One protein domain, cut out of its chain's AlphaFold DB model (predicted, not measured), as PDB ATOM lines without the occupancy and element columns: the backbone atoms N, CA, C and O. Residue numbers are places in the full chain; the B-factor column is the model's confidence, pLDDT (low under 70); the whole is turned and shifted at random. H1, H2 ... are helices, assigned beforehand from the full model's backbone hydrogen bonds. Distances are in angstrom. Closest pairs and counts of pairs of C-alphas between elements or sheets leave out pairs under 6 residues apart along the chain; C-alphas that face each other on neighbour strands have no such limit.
ATOM      1  N   PRO A  69       4.320 -44.223  15.434       86.25
ATOM      2  CA  PRO A  69       5.341 -44.475  14.410       86.25
ATOM      3  C   PRO A  69       5.584 -43.281  13.484       86.25
ATOM      4  O   PRO A  69       6.724 -43.031  13.112       86.25
ATOM      5  N   GLU A  70       4.535 -42.535  13.137       89.75
ATOM      6  CA  GLU A  70       4.644 -41.362  12.261       89.75
ATOM      7  C   GLU A  70       5.430 -40.249  12.956       89.75
ATOM      8  O   GLU A  70       6.364 -39.692  12.385       89.75
ATOM      9  N   LEU A  71       5.147 -40.016  14.242       91.12
ATOM     10  CA  LEU A  71       5.914 -39.075  15.057       91.12
ATOM     11  C   LEU A  71       7.392 -39.462  15.167       91.12
ATOM     12  O   LEU A  71       8.253 -38.584  15.148       91.12
ATOM     13  N   LEU A  72       7.707 -40.756  15.285       89.69
ATOM     14  CA  LEU A  72       9.097 -41.212  15.309       89.69
ATOM     15  C   LEU A  72       9.801 -40.898  13.982       89.69
ATOM     16  O   LEU A  72      10.893 -40.335  14.007       89.69
ATOM     17  N   ALA A  73       9.155 -41.174  12.847       87.50
ATOM     18  CA  ALA A  73       9.693 -40.877  11.520       87.50
ATOM     19  C   ALA A  73       9.907 -39.366  11.292       87.50
ATOM     20  O   ALA A  73      10.944 -38.951  10.761       87.50
ATOM     21  N   ASP A  74       8.973 -38.530  11.753       92.06
ATOM     22  CA  ASP A  74       9.096 -37.070  11.704       92.06
ATOM     23  C   ASP A  74      10.282 -36.571  12.540       92.06
ATOM     24  O   ASP A  74      11.041 -35.695  12.110       92.06
ATOM     25  N   ILE A  75      10.469 -37.137  13.736       91.62
ATOM     26  CA  ILE A  75      11.592 -36.806  14.619       91.62
ATOM     27  C   ILE A  75      12.917 -37.240  13.986       91.62
ATOM     28  O   ILE A  75      13.848 -36.433  13.937       91.62
ATOM     29  N   THR A  76      13.004 -38.466  13.460       89.81
ATOM     30  CA  THR A  76      14.195 -38.982  12.762       89.81
ATOM     31  C   THR A  76      14.583 -38.056  11.604       89.81
ATOM     32  O   THR A  76      15.742 -37.643  11.496       89.81
ATOM     33  N   SER A  77      13.598 -37.631  10.808       90.19
ATOM     34  CA  SER A  77      13.798 -36.724   9.671       90.19
ATOM     35  C   SER A  77      14.334 -35.353  10.100       90.19
ATOM     36  O   SER A  77      15.242 -34.809   9.470       90.19
ATOM     37  N   ARG A  78      13.822 -34.791  11.204       93.44
ATOM     38  CA  ARG A  78      14.280 -33.495  11.741       93.44
ATOM     39  C   ARG A  78      15.673 -33.565  12.366       93.44
ATOM     40  O   ARG A  78      16.436 -32.611  12.245       93.44
ATOM     41  N   ILE A  79      16.003 -34.676  13.026       88.44
ATOM     42  CA  ILE A  79      17.305 -34.900  13.677       88.44
ATOM     43  C   ILE A  79      18.394 -35.280  12.657       88.44
ATOM     44  O   ILE A  79      19.580 -35.203  12.981       88.44
ATOM     45  N   ARG A  80      18.011 -35.618  11.413       84.50
ATOM     46  CA  ARG A  80      18.903 -36.142  10.362       84.50
ATOM     47  C   ARG A  80      19.650 -37.396  10.827       84.50
ATOM     48  O   ARG A  80      20.854 -37.520  10.627       84.50
ATOM     49  N   SER A  81      18.934 -38.284  11.512       81.50
ATOM     50  CA  SER A  81      19.430 -39.618  11.853       81.50
ATOM     51  C   SER A  81      19.173 -40.577  10.693       81.50
ATOM     52  O   SER A  81      18.162 -40.453  10.005       81.50
ATOM     53  N   ASP A  82      20.072 -41.540  10.496       76.00
ATOM     54  CA  ASP A  82      20.013 -42.451   9.347       76.00
ATOM     55  C   ASP A  82      18.982 -43.579   9.551       76.00
ATOM     56  O   ASP A  82      18.528 -44.206   8.594       76.00
ATOM     57  N   SER A  83      18.597 -43.848  10.805       80.69
ATOM     58  CA  SER A  83      17.661 -44.914  11.174       80.69
ATOM     59  C   SER A  83      16.869 -44.580  12.437       80.69
ATOM     60  O   SER A  83      17.399 -43.999  13.386       80.69
ATOM     61  N   ASP A  84      15.621 -45.052  12.497       82.12
ATOM     62  CA  ASP A  84      14.767 -44.974  13.689       82.12
ATOM     63  C   ASP A  84      15.414 -45.631  14.914       82.12
ATOM     64  O   ASP A  84      15.204 -45.199  16.048       82.12
ATOM     65  N   GLN A  85      16.242 -46.659  14.699       83.19
ATOM     66  CA  GLN A  85      16.981 -47.300  15.781       83.19
ATOM     67  C   GLN A  85      17.967 -46.327  16.439       83.19
ATOM     68  O   GLN A  85      18.025 -46.258  17.666       83.19
ATOM     69  N   GLU A  86      18.701 -45.543  15.650       84.38
ATOM     70  CA  GLU A  86      19.650 -44.558  16.179       84.38
ATOM     71  C   GLU A  86      18.927 -43.439  16.923       84.38
ATOM     72  O   GLU A  86      19.379 -42.997  17.981       84.38
ATOM     73  N   THR A  87      17.778 -43.003  16.402       89.12
ATOM     74  CA  THR A  87      16.922 -42.015  17.066       89.12
ATOM     75  C   THR A  87      16.491 -42.512  18.447       89.12
ATOM     76  O   THR A  87      16.574 -41.771  19.428       89.12
ATOM     77  N   LEU A  88      16.094 -43.784  18.556       88.81
ATOM     78  CA  LEU A  88      15.726 -44.401  19.832       88.81
ATOM     79  C   LEU A  88      16.925 -44.552  20.776       88.81
ATOM     80  O   LEU A  88      16.797 -44.274  21.967       88.81
ATOM     81  N   GLU A  89      18.095 -44.944  20.274       87.94
ATOM     82  CA  GLU A  89      19.317 -45.049  21.083       87.94
ATOM     83  C   GLU A  89      19.747 -43.686  21.647       87.94
ATOM     84  O   GLU A  89      20.072 -43.584  22.833       87.94
ATOM     85  N   ARG A  90      19.662 -42.619  20.841       89.31
ATOM     86  CA  ARG A  90      19.905 -41.237  21.285       89.31
ATOM     87  C   ARG A  90      18.876 -40.775  22.312       89.31
ATOM     88  O   ARG A  90      19.241 -40.127  23.291       89.31
ATOM     89  N   ALA A  91      17.602 -41.120  22.118       91.94
ATOM     90  CA  ALA A  91      16.547 -40.801  23.076       91.94
ATOM     91  C   ALA A  91      16.787 -41.483  24.433       91.94
ATOM     92  O   ALA A  91      16.636 -40.846  25.473       91.94
ATOM     93  N   ILE A  92      17.225 -42.747  24.431       91.38
ATOM     94  CA  ILE A  92      17.589 -43.480  25.651       91.38
ATOM     95  C   ILE A  92      18.749 -42.788  26.373       91.38
ATOM     96  O   ILE A  92      18.662 -42.567  27.580       91.38
ATOM     97  N   LEU A  93      19.805 -42.391  25.654       92.00
ATOM     98  CA  LEU A  93      20.927 -41.660  26.251       92.00
ATOM     99  C   LEU A  93      20.473 -40.326  26.863       92.00
ATOM    100  O   LEU A  93      20.817 -40.028  28.005       92.00
ATOM    101  N   ALA A  94      19.630 -39.569  26.156       93.81
ATOM    102  CA  ALA A  94      19.089 -38.310  26.661       93.81
ATOM    103  C   ALA A  94      18.234 -38.494  27.931       93.81
ATOM    104  O   ALA A  94      18.255 -37.636  28.813       93.81
ATOM    105  N   LEU A  95      17.491 -39.599  28.051       94.25
ATOM    106  CA  LEU A  95      16.728 -39.923  29.262       94.25
ATOM    107  C   LEU A  95      17.647 -40.269  30.439       94.25
ATOM    108  O   LEU A  95      17.461 -39.738  31.531       94.25
ATOM    109  N   ILE A  96      18.676 -41.088  30.203       93.44
ATOM    110  CA  ILE A  96      19.669 -41.459  31.223       93.44
ATOM    111  C   ILE A  96      20.366 -40.214  31.785       93.44
ATOM    112  O   ILE A  96      20.582 -40.110  32.993       93.44
ATOM    113  N   GLU A  97      20.705 -39.259  30.919       92.69
ATOM    114  CA  GLU A  97      21.361 -38.013  31.320       92.69
ATOM    115  C   GLU A  97      20.429 -37.076  32.086       92.69
ATOM    116  O   GLU A  97      20.851 -36.475  33.076       92.69
ATOM    117  N   LYS A  98      19.154 -36.996  31.687       95.00
ATOM    118  CA  LYS A  98      18.138 -36.212  32.403       95.00
ATOM    119  C   LYS A  98      17.888 -36.739  33.815       95.00
ATOM    120  O   LYS A  98      17.795 -35.944  34.745       95.00
ATOM    121  N   GLU A  99      17.811 -38.058  33.980       93.56
ATOM    122  CA  GLU A  99      17.550 -38.703  35.274       93.56
ATOM    123  C   GLU A  99      18.824 -38.966  36.099       93.56
ATOM    124  O   GLU A  99      18.739 -39.411  37.241       93.56
ATOM    125  N   LYS A 100      20.010 -38.648  35.557       92.88
ATOM    126  CA  LYS A 100      21.330 -38.817  36.201       92.88
ATOM    127  C   LYS A 100      21.616 -40.255  36.661       92.88
ATOM    128  O   LYS A 100      22.209 -40.486  37.716       92.88
ATOM    129  N   LEU A 101      21.234 -41.236  35.845       91.75
ATOM    130  CA  LEU A 101      21.407 -42.663  36.141       91.75
ATOM    131  C   LEU A 101      22.788 -43.164  35.683       91.75
ATOM    132  O   LEU A 101      22.936 -43.785  34.627       91.75
ATOM    133  N   ASN A 102      23.814 -42.902  36.493       90.50
ATOM    134  CA  ASN A 102      25.210 -43.210  36.154       90.50
ATOM    135  C   ASN A 102      25.472 -44.713  35.944       90.50
ATOM    136  O   ASN A 102      26.177 -45.083  35.005       90.50
ATOM    137  N   ASP A 103      24.846 -45.581  36.739       91.88
ATOM    138  CA  ASP A 103      25.024 -47.039  36.637       91.88
ATOM    139  C   ASP A 103      24.556 -47.585  35.282       91.88
ATOM    140  O   ASP A 103      25.146 -48.503  34.709       91.88
ATOM    141  N   ILE A 104      23.480 -47.005  34.746       92.06
ATOM    142  CA  ILE A 104      22.906 -47.397  33.457       92.06
ATOM    143  C   ILE A 104      23.748 -46.829  32.316       92.06
ATOM    144  O   ILE A 104      23.928 -47.502  31.302       92.06
ATOM    145  N   LYS A 105      24.331 -45.637  32.495       91.31
ATOM    146  CA  LYS A 105      25.244 -45.035  31.516       91.31
ATOM    147  C   LYS A 105      26.480 -45.906  31.279       91.31
ATOM    148  O   LYS A 105      26.866 -46.103  30.129       91.31
ATOM    149  N   VAL A 106      27.060 -46.479  32.338       92.75
ATOM    150  CA  VAL A 106      28.194 -47.415  32.218       92.75
ATOM    151  C   VAL A 106      27.793 -48.643  31.398       92.75
ATOM    152  O   VAL A 106      28.438 -48.945  30.395       92.75
ATOM    153  N   LYS A 107      26.661 -49.278  31.736       92.06
ATOM    154  CA  LYS A 107      26.136 -50.442  30.997       92.06
ATOM    155  C   LYS A 107      25.850 -50.128  29.528       92.06
ATOM    156  O   LYS A 107      26.119 -50.943  28.651       92.06
ATOM    157  N   TYR A 108      25.295 -48.952  29.247       90.12
ATOM    158  CA  TYR A 108      25.024 -48.503  27.884       90.12
ATOM    159  C   TYR A 108      26.318 -48.392  27.061       90.12
ATOM    160  O   TYR A 108      26.396 -48.923  25.953       90.12
ATOM    161  N   ASN A 109      27.362 -47.788  27.633       89.69
ATOM    162  CA  ASN A 109      28.660 -47.653  26.973       89.69
ATOM    163  C   ASN A 109      29.338 -49.011  26.733       89.69
ATOM    164  O   ASN A 109      29.913 -49.229  25.667       89.69
ATOM    165  N   GLU A 110      29.239 -49.942  27.684       91.12
ATOM    166  CA  GLU A 110      29.742 -51.312  27.527       91.12
ATOM    167  C   GLU A 110      29.055 -52.046  26.367       91.12
ATOM    168  O   GLU A 110      29.718 -52.701  25.559       91.12
ATOM    169  N   LEU A 111      27.731 -51.899  26.238       87.06
ATOM    170  CA  LEU A 111      26.966 -52.499  25.144       87.06
ATOM    171  C   LEU A 111      27.407 -51.947  23.783       87.06
ATOM    172  O   LEU A 111      27.663 -52.738  22.872       87.06
ATOM    173  N   ILE A 112      27.584 -50.629  23.658       86.25
ATOM    174  CA  ILE A 112      28.097 -50.008  22.427       86.25
ATOM    175  C   ILE A 112      29.509 -50.504  22.108       86.25
ATOM    176  O   ILE A 112      29.778 -50.917  20.979       86.25
ATOM    177  N   ALA A 113      30.407 -50.516  23.097       80.56
ATOM    178  CA  ALA A 113      31.779 -50.979  22.910       80.56
ATOM    179  C   ALA A 113      31.824 -52.442  22.435       80.56
ATOM    180  O   ALA A 113      32.569 -52.778  21.510       80.56
ATOM    181  N   SER A 114      30.977 -53.305  23.009       76.50
ATOM    182  CA  SER A 114      30.856 -54.708  22.605       76.50
ATOM    183  C   SER A 114      30.325 -54.872  21.173       76.50
ATOM    184  O   SER A 114      30.797 -55.742  20.432       76.50
ATOM    185  N   TYR A 115      29.388 -54.014  20.754       72.94
ATOM    186  CA  TYR A 115      28.812 -54.017  19.412       72.94
ATOM    187  C   TYR A 115      29.846 -53.590  18.367       72.94
ATOM    188  O   TYR A 115      30.068 -54.312  17.396       72.94
ATOM    189  N   ILE A 116      30.564 -52.488  18.610       70.56
ATOM    190  CA  ILE A 116      31.643 -52.014  17.730       70.56
ATOM    191  C   ILE A 116      32.746 -53.078  17.609       70.56
ATOM    192  O   ILE A 116      33.199 -53.388  16.503       70.56
ATOM    193  N   ALA A 117      33.145 -53.701  18.724       63.72
ATOM    194  CA  ALA A 117      34.135 -54.777  18.717       63.72
ATOM    195  C   ALA A 117      33.667 -56.004  17.908       63.72
ATOM    196  O   ALA A 117      34.450 -56.603  17.162       63.72
ATOM    197  N   SER A 118      32.381 -56.356  18.009       58.50
ATOM    198  CA  SER A 118      31.772 -57.482  17.290       58.50
ATOM    199  C   SER A 118      31.603 -57.211  15.793       58.50
ATOM    200  O   SER A 118      31.885 -58.098  14.982       58.50
ATOM    201  N   GLN A 119      31.226 -55.991  15.405       56.38
ATOM    202  CA  GLN A 119      31.145 -55.554  14.009       56.38
ATOM    203  C   GLN A 119      32.530 -55.633  13.338       56.38
ATOM    204  O   GLN A 119      32.676 -56.226  12.268       56.38
ATOM    205  N   CYS A 120      33.580 -55.186  14.037       42.91
ATOM    206  CA  CYS A 120      34.979 -55.319  13.609       42.91
ATOM    207  C   CYS A 120      35.474 -56.777  13.497       42.91
ATOM    208  O   CYS A 120      36.442 -57.058  12.782       42.91
ATOM    209  N   CYS A 121      34.846 -57.725  14.204       39.16
ATOM    210  CA  CYS A 121      35.193 -59.147  14.143       39.16
ATOM    211  C   CYS A 121      34.397 -59.923  13.082       39.16
ATOM    212  O   CYS A 121      34.921 -60.891  12.526       39.16
ATOM    213  N   PHE A 122      33.163 -59.513  12.776       35.22
ATOM    214  CA  PHE A 122      32.316 -60.172  11.778       35.22
ATOM    215  C   PHE A 122      32.854 -59.981  10.351       35.22
ATOM    216  O   PHE A 122      32.921 -60.946   9.585       35.22
ATOM    217  N   ASP A 123      33.402 -58.801  10.052       33.94
ATOM    218  CA  ASP A 123      34.051 -58.494   8.768       33.94
ATOM    219  C   ASP A 123      35.331 -59.320   8.499       33.94
ATOM    220  O   ASP A 123      35.849 -59.365   7.382       33.94
ATOM    221  N   ARG A 124      35.860 -60.040   9.506       37.72
ATOM    222  CA  ARG A 124      37.023 -60.931   9.333       37.72
ATOM    223  C   ARG A 124      36.681 -62.303   8.743       37.72
ATOM    224  O   ARG A 124      37.601 -62.980   8.286       37.72
TER     225      ARG A 124
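Overview. This is residues 69 to 124 of the 202 residues of an uncharacterized protein of Vibrio sp. B1ASS3 (UniProt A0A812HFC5). Two helices, H2 and H3, make a narrow open V, a helical hairpin closed at residues 100 and 101, and a short helix, H1, is set crosswise at the foot of H2. The far part of H3, with the last two residues, sticks out alone as residues 110 to 124. The printed part has 56 residues with three named helices in the order H1, H2, H3 and no named strand; its class is all helix. The whole is loose, with a radius of gyration of the C-alphas of 13.8 A, and flat, spanning 37 by 31 by 16 A.

Arrangement. H1, residues 69 to 79, and H2, residues 84 to 99, touch, and H2 touches H1 with residues 84 to 87 alone. Their closest C-alphas, those of Thr 76 and Thr 87, are 5.9 A apart. The two lines are about perpendicular, at 80 degrees. H2 touches H3, residues 102 to 122, through residues 93 to 96 of H2 and 102 to 105 of H3 alone. The closest C-alphas there are those of Ile 96 and Lys 105, at 6.6 A. This helical hairpin runs opposite ways at a shallow tilt of 27 degrees. H1 and H3 are apart. In H1, H2 and H3 every O i to N i+4 pair is within hydrogen-bond range.

Along the chain. H1 begins at C-alpha 69, (5.341, -44.475, 14.410), and is 15.3 A long. H2 measures 22.6 A and ends at C-alpha 99, (17.550, -38.703, 35.274). H3, the longest helix, measures 30.5 A and ends at C-alpha 122, (32.316, -60.172, 11.778).

Size, cuts and confidence. The C-alphas farthest apart, those of Glu 99 and Arg 124, are 39.3 A apart. The printed part has no cut, and both links are tight. The mean pLDDT of the printed part is 82.2; residues 117 to 124 are under 70.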